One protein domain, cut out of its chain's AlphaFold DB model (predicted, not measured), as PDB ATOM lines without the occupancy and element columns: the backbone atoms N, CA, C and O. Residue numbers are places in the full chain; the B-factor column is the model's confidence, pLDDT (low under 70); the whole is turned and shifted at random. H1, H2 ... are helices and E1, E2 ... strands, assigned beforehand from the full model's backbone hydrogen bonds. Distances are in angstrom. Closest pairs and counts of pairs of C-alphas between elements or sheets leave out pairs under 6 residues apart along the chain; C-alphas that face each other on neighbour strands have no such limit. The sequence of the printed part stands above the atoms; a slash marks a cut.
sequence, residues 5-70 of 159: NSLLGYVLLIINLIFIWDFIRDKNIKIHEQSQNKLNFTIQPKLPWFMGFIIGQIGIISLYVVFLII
ATOM      1  N   ASN A   5     266.172 532.872 426.839       58.06
ATOM      2  CA  ASN A   5     266.833 533.874 427.689       58.06
ATOM      3  C   ASN A   5     266.218 533.916 429.103       58.06
ATOM      4  O   ASN A   5     266.891 534.307 430.055       58.06
ATOM      5  N   SER A   6     264.962 533.471 429.257       65.69
ATOM      6  CA  SER A   6     264.312 533.403 430.566       65.69
ATOM      7  C   SER A   6     264.830 532.254 431.427       65.69
ATOM      8  O   SER A   6     264.981 532.445 432.626       65.69
ATOM      9  N   LEU A   7     265.180 531.095 430.852       76.88
ATOM     10  CA  LEU A   7     265.559 529.917 431.638       76.88
ATOM     11  C   LEU A   7     266.885 530.129 432.379       76.88
ATOM     12  O   LEU A   7     266.953 529.901 433.585       76.88
ATOM     13  N   LEU A   8     267.915 530.632 431.686       81.38
ATOM     14  CA  LEU A   8     269.179 531.002 432.332       81.38
ATOM     15  C   LEU A   8     268.944 532.078 433.402       81.38
ATOM     16  O   LEU A   8     269.488 531.982 434.501       81.38
ATOM     17  N   GLY A   9     268.096 533.066 433.100       83.19
ATOM     18  CA  GLY A   9     267.702 534.108 434.046       83.19
ATOM     19  C   GLY A   9     267.058 533.545 435.316       83.19
ATOM     20  O   GLY A   9     267.471 533.905 436.415       83.19
ATOM     21  N   TYR A  10     266.105 532.615 435.188       85.25
ATOM     22  CA  TYR A  10     265.452 531.962 436.325       85.25
ATOM     23  C   TYR A  10     266.430 531.125 437.150       85.25
ATOM     24  O   TYR A  10     266.407 531.203 438.377       85.25
ATOM     25  N   VAL A  11     267.321 530.369 436.502       84.38
ATOM     26  CA  VAL A  11     268.347 529.573 437.194       84.38
ATOM     27  C   VAL A  11     269.284 530.480 437.992       84.38
ATOM     28  O   VAL A  11     269.498 530.243 439.182       84.38
ATOM     29  N   LEU A  12     269.793 531.556 437.384       86.06
ATOM     30  CA  LEU A  12     270.639 532.530 438.077       86.06
ATOM     31  C   LEU A  12     269.887 533.214 439.224       86.06
ATOM     32  O   LEU A  12     270.454 533.416 440.296       86.06
ATOM     33  N   LEU A  13     268.609 533.547 439.040       86.50
ATOM     34  CA  LEU A  13     267.791 534.178 440.073       86.50
ATOM     35  C   LEU A  13     267.587 533.254 441.281       86.50
ATOM     36  O   LEU A  13     267.799 533.688 442.411       86.50
ATOM     37  N   ILE A  14     267.260 531.976 441.062       88.12
ATOM     38  CA  ILE A  14     267.125 530.978 442.137       88.12
ATOM     39  C   ILE A  14     268.446 530.828 442.901       88.12
ATOM     40  O   ILE A  14     268.457 530.862 444.131       88.12
ATOM     41  N   ILE A  15     269.566 530.726 442.183       85.50
ATOM     42  CA  ILE A  15     270.905 530.615 442.776       85.50
ATOM     43  C   ILE A  15     271.233 531.850 443.636       85.50
ATOM     44  O   ILE A  15     271.732 531.709 444.754       85.50
ATOM     45  N   ASN A  16     270.903 533.057 443.162       86.25
ATOM     46  CA  ASN A  16     271.071 534.293 443.932       86.25
ATOM     47  C   ASN A  16     270.177 534.339 445.179       86.25
ATOM     48  O   ASN A  16     270.648 534.741 446.241       86.25
ATOM     49  N   LEU A  17     268.920 533.895 445.090       88.12
ATOM     50  CA  LEU A  17     268.020 533.847 446.245       88.12
ATOM     51  C   LEU A  17     268.529 532.896 447.335       88.12
ATOM     52  O   LEU A  17     268.509 533.262 448.509       88.12
ATOM     53  N   ILE A  18     269.035 531.716 446.958       85.56
ATOM     54  CA  ILE A  18     269.638 530.756 447.898       85.56
ATOM     55  C   ILE A  18     270.852 531.381 448.592       85.56
ATOM     56  O   ILE A  18     270.978 531.296 449.812       85.56
ATOM     57  N   PHE A  19     271.714 532.065 447.838       81.44
ATOM     58  CA  PHE A  19     272.895 532.724 448.391       81.44
ATOM     59  C   PHE A  19     272.539 533.854 449.365       81.44
ATOM     60  O   PHE A  19     273.120 533.947 450.445       81.44
ATOM     61  N   ILE A  20     271.561 534.697 449.013       82.25
ATOM     62  CA  ILE A  20     271.060 535.764 449.891       82.25
ATOM     63  C   ILE A  20     270.476 535.162 451.172       82.25
ATOM     64  O   ILE A  20     270.766 535.647 452.266       82.25
ATOM     65  N   TRP A  21     269.690 534.091 451.052       83.25
ATOM     66  CA  TRP A  21     269.123 533.389 452.199       83.25
ATOM     67  C   TRP A  21     270.207 532.828 453.129       83.25
ATOM     68  O   TRP A  21     270.169 533.075 454.335       83.25
ATOM     69  N   ASP A  22     271.207 532.136 452.578       78.44
ATOM     70  CA  ASP A  22     272.331 531.600 453.350       78.44
ATOM     71  C   ASP A  22     273.161 532.715 454.004       78.44
ATOM     72  O   ASP A  22     273.535 532.596 455.171       78.44
ATOM     73  N   PHE A  23     273.384 533.833 453.309       74.50
ATOM     74  CA  PHE A  23     274.076 534.997 453.864       74.50
ATOM     75  C   PHE A  23     273.314 535.632 455.038       74.50
ATOM     76  O   PHE A  23     273.921 536.041 456.029       74.50
ATOM     77  N   ILE A  24     271.980 535.703 454.955       75.00
ATOM     78  CA  ILE A  24     271.134 536.225 456.036       75.00
ATOM     79  C   ILE A  24     271.088 535.251 457.222       75.00
ATOM     80  O   ILE A  24     271.108 535.706 458.369       75.00
ATOM     81  N   ARG A  25     271.030 533.937 456.966       74.19
ATOM     82  CA  ARG A  25     270.977 532.903 458.012       74.19
ATOM     83  C   ARG A  25     272.294 532.795 458.774       74.19
ATOM     84  O   ARG A  25     272.290 532.682 459.995       74.19
ATOM     85  N   ASP A  26     273.419 532.830 458.071       64.69
ATOM     86  CA  ASP A  26     274.740 532.502 458.612       64.69
ATOM     87  C   ASP A  26     275.500 533.745 459.115       64.69
ATOM     88  O   ASP A  26     276.722 533.881 458.955       64.69
ATOM     89  N   LYS A  27     274.764 534.687 459.726       63.28
ATOM     90  CA  LYS A  27     275.333 535.875 460.371       63.28
ATOM     91  C   LYS A  27     276.206 535.443 461.548       63.28
ATOM     92  O   LYS A  27     275.759 535.353 462.686       63.28
ATOM     93  N   ASN A  28     277.487 535.232 461.272       60.97
ATOM     94  CA  ASN A  28     278.520 535.065 462.285       60.97
ATOM     95  C   ASN A  28     278.820 536.434 462.912       60.97
ATOM     96  O   ASN A  28     279.808 537.095 462.589       60.97
ATOM     97  N   ILE A  29     277.906 536.887 463.771       65.06
ATOM     98  CA  ILE A  29     278.063 538.093 464.579       65.06
ATOM     99  C   ILE A  29     279.002 537.726 465.722       65.06
ATOM    100  O   ILE A  29     278.596 537.103 466.701       65.06
ATOM    101  N   LYS A  30     280.276 538.100 465.604       64.56
ATOM    102  CA  LYS A  30     281.187 538.034 466.748       64.56
ATOM    103  C   LYS A  30     280.943 539.266 467.607       64.56
ATOM    104  O   LYS A  30     281.303 540.380 467.219       64.56
ATOM    105  N   ILE A  31     280.316 539.066 468.760       66.00
ATOM    106  CA  ILE A  31     280.135 540.106 469.774       66.00
ATOM    107  C   ILE A  31     281.466 540.237 470.513       66.00
ATOM    108  O   ILE A  31     281.944 539.273 471.103       66.00
ATOM    109  N   HIS A  32     282.095 541.404 470.407       69.81
ATOM    110  CA  HIS A  32     283.393 541.678 471.032       69.81
ATOM    111  C   HIS A  32     283.206 542.319 472.408       69.81
ATOM    112  O   HIS A  32     284.006 542.094 473.307       69.81
ATOM    113  N   GLU A  33     282.142 543.107 472.575       70.19
ATOM    114  CA  GLU A  33     281.851 543.812 473.818       70.19
ATOM    115  C   GLU A  33     280.340 544.047 473.937       70.19
ATOM    116  O   GLU A  33     279.712 544.543 472.996       70.19
ATOM    117  N   GLN A  34     279.759 543.702 475.088       68.88
ATOM    118  CA  GLN A  34     278.355 543.960 475.402       68.88
ATOM    119  C   GLN A  34     278.250 544.537 476.819       68.88
ATOM    120  O   GLN A  34     278.456 543.832 477.803       68.88
ATOM    121  N   SER A  35     277.928 545.827 476.919       77.81
ATOM    122  CA  SER A  35     277.574 546.510 478.169       77.81
ATOM    123  C   SER A  35     276.230 547.229 478.016       77.81
ATOM    124  O   SER A  35     275.706 547.336 476.907       77.81
ATOM    125  N   GLN A  36     275.663 547.749 479.113       72.00
ATOM    126  CA  GLN A  36     274.378 548.468 479.079       72.00
ATOM    127  C   GLN A  36     274.370 549.673 478.118       72.00
ATOM    128  O   GLN A  36     273.312 550.007 477.595       72.00
ATOM    129  N   ASN A  37     275.534 550.277 477.837       76.75
ATOM    130  CA  ASN A  37     275.645 551.482 477.005       76.75
ATOM    131  C   ASN A  37     276.436 551.270 475.703       76.75
ATOM    132  O   ASN A  37     276.618 552.221 474.943       76.75
ATOM    133  N   LYS A  38     276.958 550.063 475.437       61.16
ATOM    134  CA  LYS A  38     277.823 549.822 474.274       61.16
ATOM    135  C   LYS A  38     277.702 548.388 473.769       61.16
ATOM    136  O   LYS A  38     277.915 547.437 474.517       61.16
ATOM    137  N   LEU A  39     277.410 548.256 472.478       73.56
ATOM    138  CA  LEU A  39     277.410 546.990 471.757       73.56
ATOM    139  C   LEU A  39     278.412 547.096 470.603       73.56
ATOM    140  O   LEU A  39     278.162 547.805 469.632       73.56
ATOM    141  N   ASN A  40     279.537 546.392 470.718       73.50
ATOM    142  CA  ASN A  40     280.535 546.281 469.658       73.50
ATOM    143  C   ASN A  40     280.468 544.878 469.056       73.50
ATOM    144  O   ASN A  40     280.772 543.881 469.719       73.50
ATOM    145  N   PHE A  41     280.096 544.796 467.782       67.75
ATOM    146  CA  PHE A  41     280.087 543.552 467.025       67.75
ATOM    147  C   PHE A  41     280.782 543.727 465.679       67.75
ATOM    148  O   PHE A  41     280.703 544.780 465.052       67.75
ATOM    149  N   THR A  42     281.427 542.656 465.224       68.50
ATOM    150  CA  THR A  42     282.045 542.590 463.897       68.50
ATOM    151  C   THR A  42     281.317 541.535 463.084       68.50
ATOM    152  O   THR A  42     281.225 540.374 463.491       68.50
ATOM    153  N   ILE A  43     280.807 541.937 461.922       66.50
ATOM    154  CA  ILE A  43     280.280 541.015 460.917       66.50
ATOM    155  C   ILE A  43     281.477 540.555 460.084       66.50
ATOM    156  O   ILE A  43     282.095 541.370 459.403       66.50
ATOM    157  N   GLN A  44     281.832 539.270 460.153       65.38
ATOM    158  CA  GLN A  44     282.858 538.691 459.280       65.38
ATOM    159  C   GLN A  44     282.186 538.099 458.034       65.38
ATOM    160  O   GLN A  44     281.629 537.001 458.119       65.38
ATOM    161  N   PRO A  45     282.210 538.782 456.873       63.19
ATOM    162  CA  PRO A  45     281.730 538.175 455.643       63.19
ATOM    163  C   PRO A  45     282.648 537.008 455.259       63.19
ATOM    164  O   PRO A  45     283.875 537.128 455.281       63.19
ATOM    165  N   LYS A  46     282.057 535.873 454.874       71.25
ATOM    166  CA  LYS A  46     282.788 534.728 454.312       71.25
ATOM    167  C   LYS A  46     283.247 535.059 452.884       71.25
ATOM    168  O   LYS A  46     282.689 534.558 451.911       71.25
ATOM    169  N   LEU A  47     284.272 535.905 452.761       70.31
ATOM    170  CA  LEU A  47     284.884 536.330 451.495       70.31
ATOM    171  C   LEU A  47     285.162 535.176 450.500       70.31
ATOM    172  O   LEU A  47     284.795 535.324 449.334       70.31
ATOM    173  N   PRO A  48     285.727 534.012 450.898       74.56
ATOM    174  CA  PRO A  48     285.959 532.913 449.953       74.56
ATOM    175  C   PRO A  48     284.665 532.320 449.380       74.56
ATOM    176  O   PRO A  48     284.650 531.875 448.237       74.56
ATOM    177  N   TRP A  49     283.567 532.351 450.140       75.69
ATOM    178  CA  TRP A  49     282.272 531.843 449.690       75.69
ATOM    179  C   TRP A  49     281.659 532.755 448.619       75.69
ATOM    180  O   TRP A  49     281.170 532.280 447.598       75.69
ATOM    181  N   PHE A  50     281.787 534.073 448.801       77.62
ATOM    182  CA  PHE A  50     281.375 535.069 447.810       77.62
ATOM    183  C   PHE A  50     282.194 534.975 446.512       77.62
ATOM    184  O   PHE A  50     281.629 534.985 445.420       77.62
ATOM    185  N   MET A  51     283.516 534.812 446.619       81.94
ATOM    186  CA  MET A  51     284.376 534.636 445.443       81.94
ATOM    187  C   MET A  51     284.052 533.343 444.688       81.94
ATOM    188  O   MET A  51     283.932 533.363 443.464       81.94
ATOM    189  N   GLY A  52     283.845 532.232 445.405       83.00
ATOM    190  CA  GLY A  52     283.433 530.964 444.798       83.00
ATOM    191  C   GLY A  52     282.089 531.067 444.075       83.00
ATOM    192  O   GLY A  52     281.930 530.521 442.985       83.00
ATOM    193  N   PHE A  53     281.148 531.828 444.632       84.06
ATOM    194  CA  PHE A  53     279.843 532.068 444.026       84.06
ATOM    195  C   PHE A  53     279.926 532.848 442.708       84.06
ATOM    196  O   PHE A  53     279.340 532.428 441.711       84.06
ATOM    197  N   ILE A  54     280.696 533.942 442.676       85.31
ATOM    198  CA  ILE A  54     280.909 534.726 441.449       85.31
ATOM    199  C   ILE A  54     281.545 533.854 440.363       85.31
ATOM    200  O   ILE A  54     281.063 533.826 439.231       85.31
ATOM    201  N   ILE A  55     282.596 533.106 440.711       88.44
ATOM    202  CA  ILE A  55     283.281 532.213 439.768       88.44
ATOM    203  C   ILE A  55     282.318 531.129 439.259       88.44
ATOM    204  O   ILE A  55     282.289 530.848 438.061       88.44
ATOM    205  N   GLY A  56     281.485 530.568 440.138       87.56
ATOM    206  CA  GLY A  56     280.463 529.589 439.773       87.56
ATOM    207  C   GLY A  56     279.451 530.134 438.763       87.56
ATOM    208  O   GLY A  56     279.160 529.466 437.771       87.56
ATOM    209  N   GLN A  57     278.964 531.364 438.955       86.62
ATOM    210  CA  GLN A  57     278.051 531.991 437.994       86.62
ATOM    211  C   GLN A  57     278.715 532.246 436.642       86.62
ATOM    212  O   GLN A  57     278.118 531.942 435.609       86.62
ATOM    213  N   ILE A  58     279.959 532.735 436.634       89.06
ATOM    214  CA  ILE A  58     280.731 532.903 435.394       89.06
ATOM    215  C   ILE A  58     280.863 531.557 434.668       89.06
ATOM    216  O   ILE A  58     280.671 531.497 433.453       89.06
ATOM    217  N   GLY A  59     281.127 530.470 435.399       89.94
ATOM    218  CA  GLY A  59     281.201 529.119 434.842       89.94
ATOM    219  C   GLY A  59     279.891 528.663 434.196       89.94
ATOM    220  O   GLY A  59     279.901 528.205 433.055       89.94
ATOM    221  N   ILE A  60     278.759 528.842 434.884       87.06
ATOM    222  CA  ILE A  60     277.424 528.483 434.369       87.06
ATOM    223  C   ILE A  60     277.095 529.275 433.100       87.06
ATOM    224  O   ILE A  60     276.661 528.695 432.105       87.06
ATOM    225  N   ILE A  61     277.338 530.589 433.111       86.62
ATOM    226  CA  ILE A  61     277.113 531.453 431.947       86.62
ATOM    227  C   ILE A  61     278.005 531.014 430.780       86.62
ATOM    228  O   ILE A  61     277.525 530.881 429.656       86.62
ATOM    229  N   SER A  62     279.283 530.733 431.040       86.44
ATOM    230  CA  SER A  62     280.228 530.300 430.002       86.44
ATOM    231  C   SER A  62     279.798 528.976 429.369       86.44
ATOM    232  O   SER A  62     279.787 528.846 428.146       86.44
ATOM    233  N   LEU A  63     279.378 528.010 430.187       86.25
ATOM    234  CA  LEU A  63     278.871 526.717 429.730       86.25
ATOM    235  C   LEU A  63     277.602 526.881 428.878       86.25
ATOM    236  O   LEU A  63     277.484 526.272 427.816       86.25
ATOM    237  N   TYR A  64     276.682 527.752 429.295       84.31
ATOM    238  CA  TYR A  64     275.477 528.068 428.529       84.31
ATOM    239  C   TYR A  64     275.804 528.676 427.156       84.31
ATOM    240  O   TYR A  64     275.242 528.259 426.142       84.31
ATOM    241  N   VAL A  65     276.760 529.609 427.098       83.25
ATOM    242  CA  VAL A  65     277.220 530.211 425.835       83.25
ATOM    243  C   VAL A  65     277.812 529.158 424.899       83.25
ATOM    244  O   VAL A  65     277.513 529.173 423.706       83.25
ATOM    245  N   VAL A  66     278.597 528.206 425.413       83.81
ATOM    246  CA  VAL A  66     279.145 527.107 424.597       83.81
ATOM    247  C   VAL A  66     278.024 526.301 423.934       83.81
ATOM    248  O   VAL A  66     278.086 526.045 422.730       83.81
ATOM    249  N   PHE A  67     276.965 525.961 424.673       80.94
ATOM    250  CA  PHE A  67     275.825 525.227 424.114       80.94
ATOM    251  C   PHE A  67     275.019 526.029 423.091       80.94
ATOM    252  O   PHE A  67     274.506 525.451 422.134       80.94
ATOM    253  N   LEU A  68     274.953 527.353 423.233       76.62
ATOM    254  CA  LEU A  68     274.363 528.206 422.203       76.62
ATOM    255  C   LEU A  68     275.211 528.259 420.936       76.62
ATOM    256  O   LEU A  68     274.663 528.478 419.860       76.62
ATOM    257  N   ILE A  69     276.533 528.104 421.017       74.81
ATOM    258  CA  ILE A  69     277.413 528.214 419.847       74.81
ATOM    259  C   ILE A  69     277.330 526.961 418.979       74.81
ATOM    260  O   ILE A  69     277.215 527.111 417.762       74.81
ATOM    261  N   ILE A  70     277.340 525.767 419.580       76.56
ATOM    262  CA  ILE A  70     277.366 524.481 418.864       76.56
ATOM    263  C   ILE A  70     276.054 524.290 418.080       76.56
ATOM    264  O   ILE A  70     275.004 524.099 418.696       76.56
TER     265      ILE A  70
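This is residues 5 to 70 of the 159 residues of an uncharacterized protein of Nostoc sp. 'Peltigera membranacea cyanobiont' 232 (UniProt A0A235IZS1). What shape do these atoms make? They make a thin, extended rod: the two-stranded hairpin of E1 and E2 forms one end, and from it two long helices, H1 and H2, run back loosely side by side, in opposite ways. Residues 65 to 70, of which 65 to 69 belong to H2, stick out free. Which parts come in which order? The printed part has 66 residues with two named helices and two named strands, in the order H1, E1, E2, H2; the sheet, in the order E1 - E2, is antiparallel, and the class is mixed, helices and strands. How spread out is it? The whole is extended, with a radius of gyration of the C-alphas of 18.1 A, and the C-alphas span 64 by 20 by 12 A.

How do the two strands pair? E1, residues 29 to 35, and E2, residues 38 to 43, are antiparallel neighbours and form a hairpin, with 172 degrees between their directions. The C-alphas of Ile 31 and Phe 41 face each other at 4.4 A. N 32 and O 40 are within hydrogen-bond range at 2.9 A, as are N 42 and O 30 at 3.0 A. How do the helices stand to each other? H1, residues 5 to 25, and H2, residues 47 to 69, only just touch, with 3 pairs of C-alphas within 8 A, at a shallow tilt of 10 degrees, opposite ways. The closest C-alphas are those of Leu 12 and Gln 57, 7.4 A apart; H1 touches with residues 8 to 12 alone, and H2 with residues 57 to 64 alone. What stays apart, and how are the helix backbones? H1 and E2 are apart, and so are E1 and H2. Every O i to N i+4 pair of H2 is within hydrogen-bond range, and 16 of 17 in H1.

Where are the strands? E1, residues 29 to 35, measures 16.0 A from first to last C-alpha, and E2, residues 38 to 43, measures 16.2 A. Where are the helices? H1 begins with C-alpha 5 at (266.833, 533.874, 427.689) and measures 30.6 A to C-alpha 25. H2 runs 33.5 A from C-alpha 47 at (284.884, 536.330, 451.495) to C-alpha 69 at (277.413, 528.214, 419.847).

How large is it? The two C-alphas farthest apart are those of Gln 36 and Ile 70, at 64.9 A, while the C-alphas of Asn 5 and Ile 70 are 16.6 A apart. Is anything cut or loosely linked? The printed part has no cut, and the links H1 to E1, E1 to E2 and E2 to H2 are tight. Where is the model's confidence low? The mean pLDDT of the printed part is 77.3, and residues 5 to 6, 26 to 32, 34, 38 and 41 to 45 are under 70.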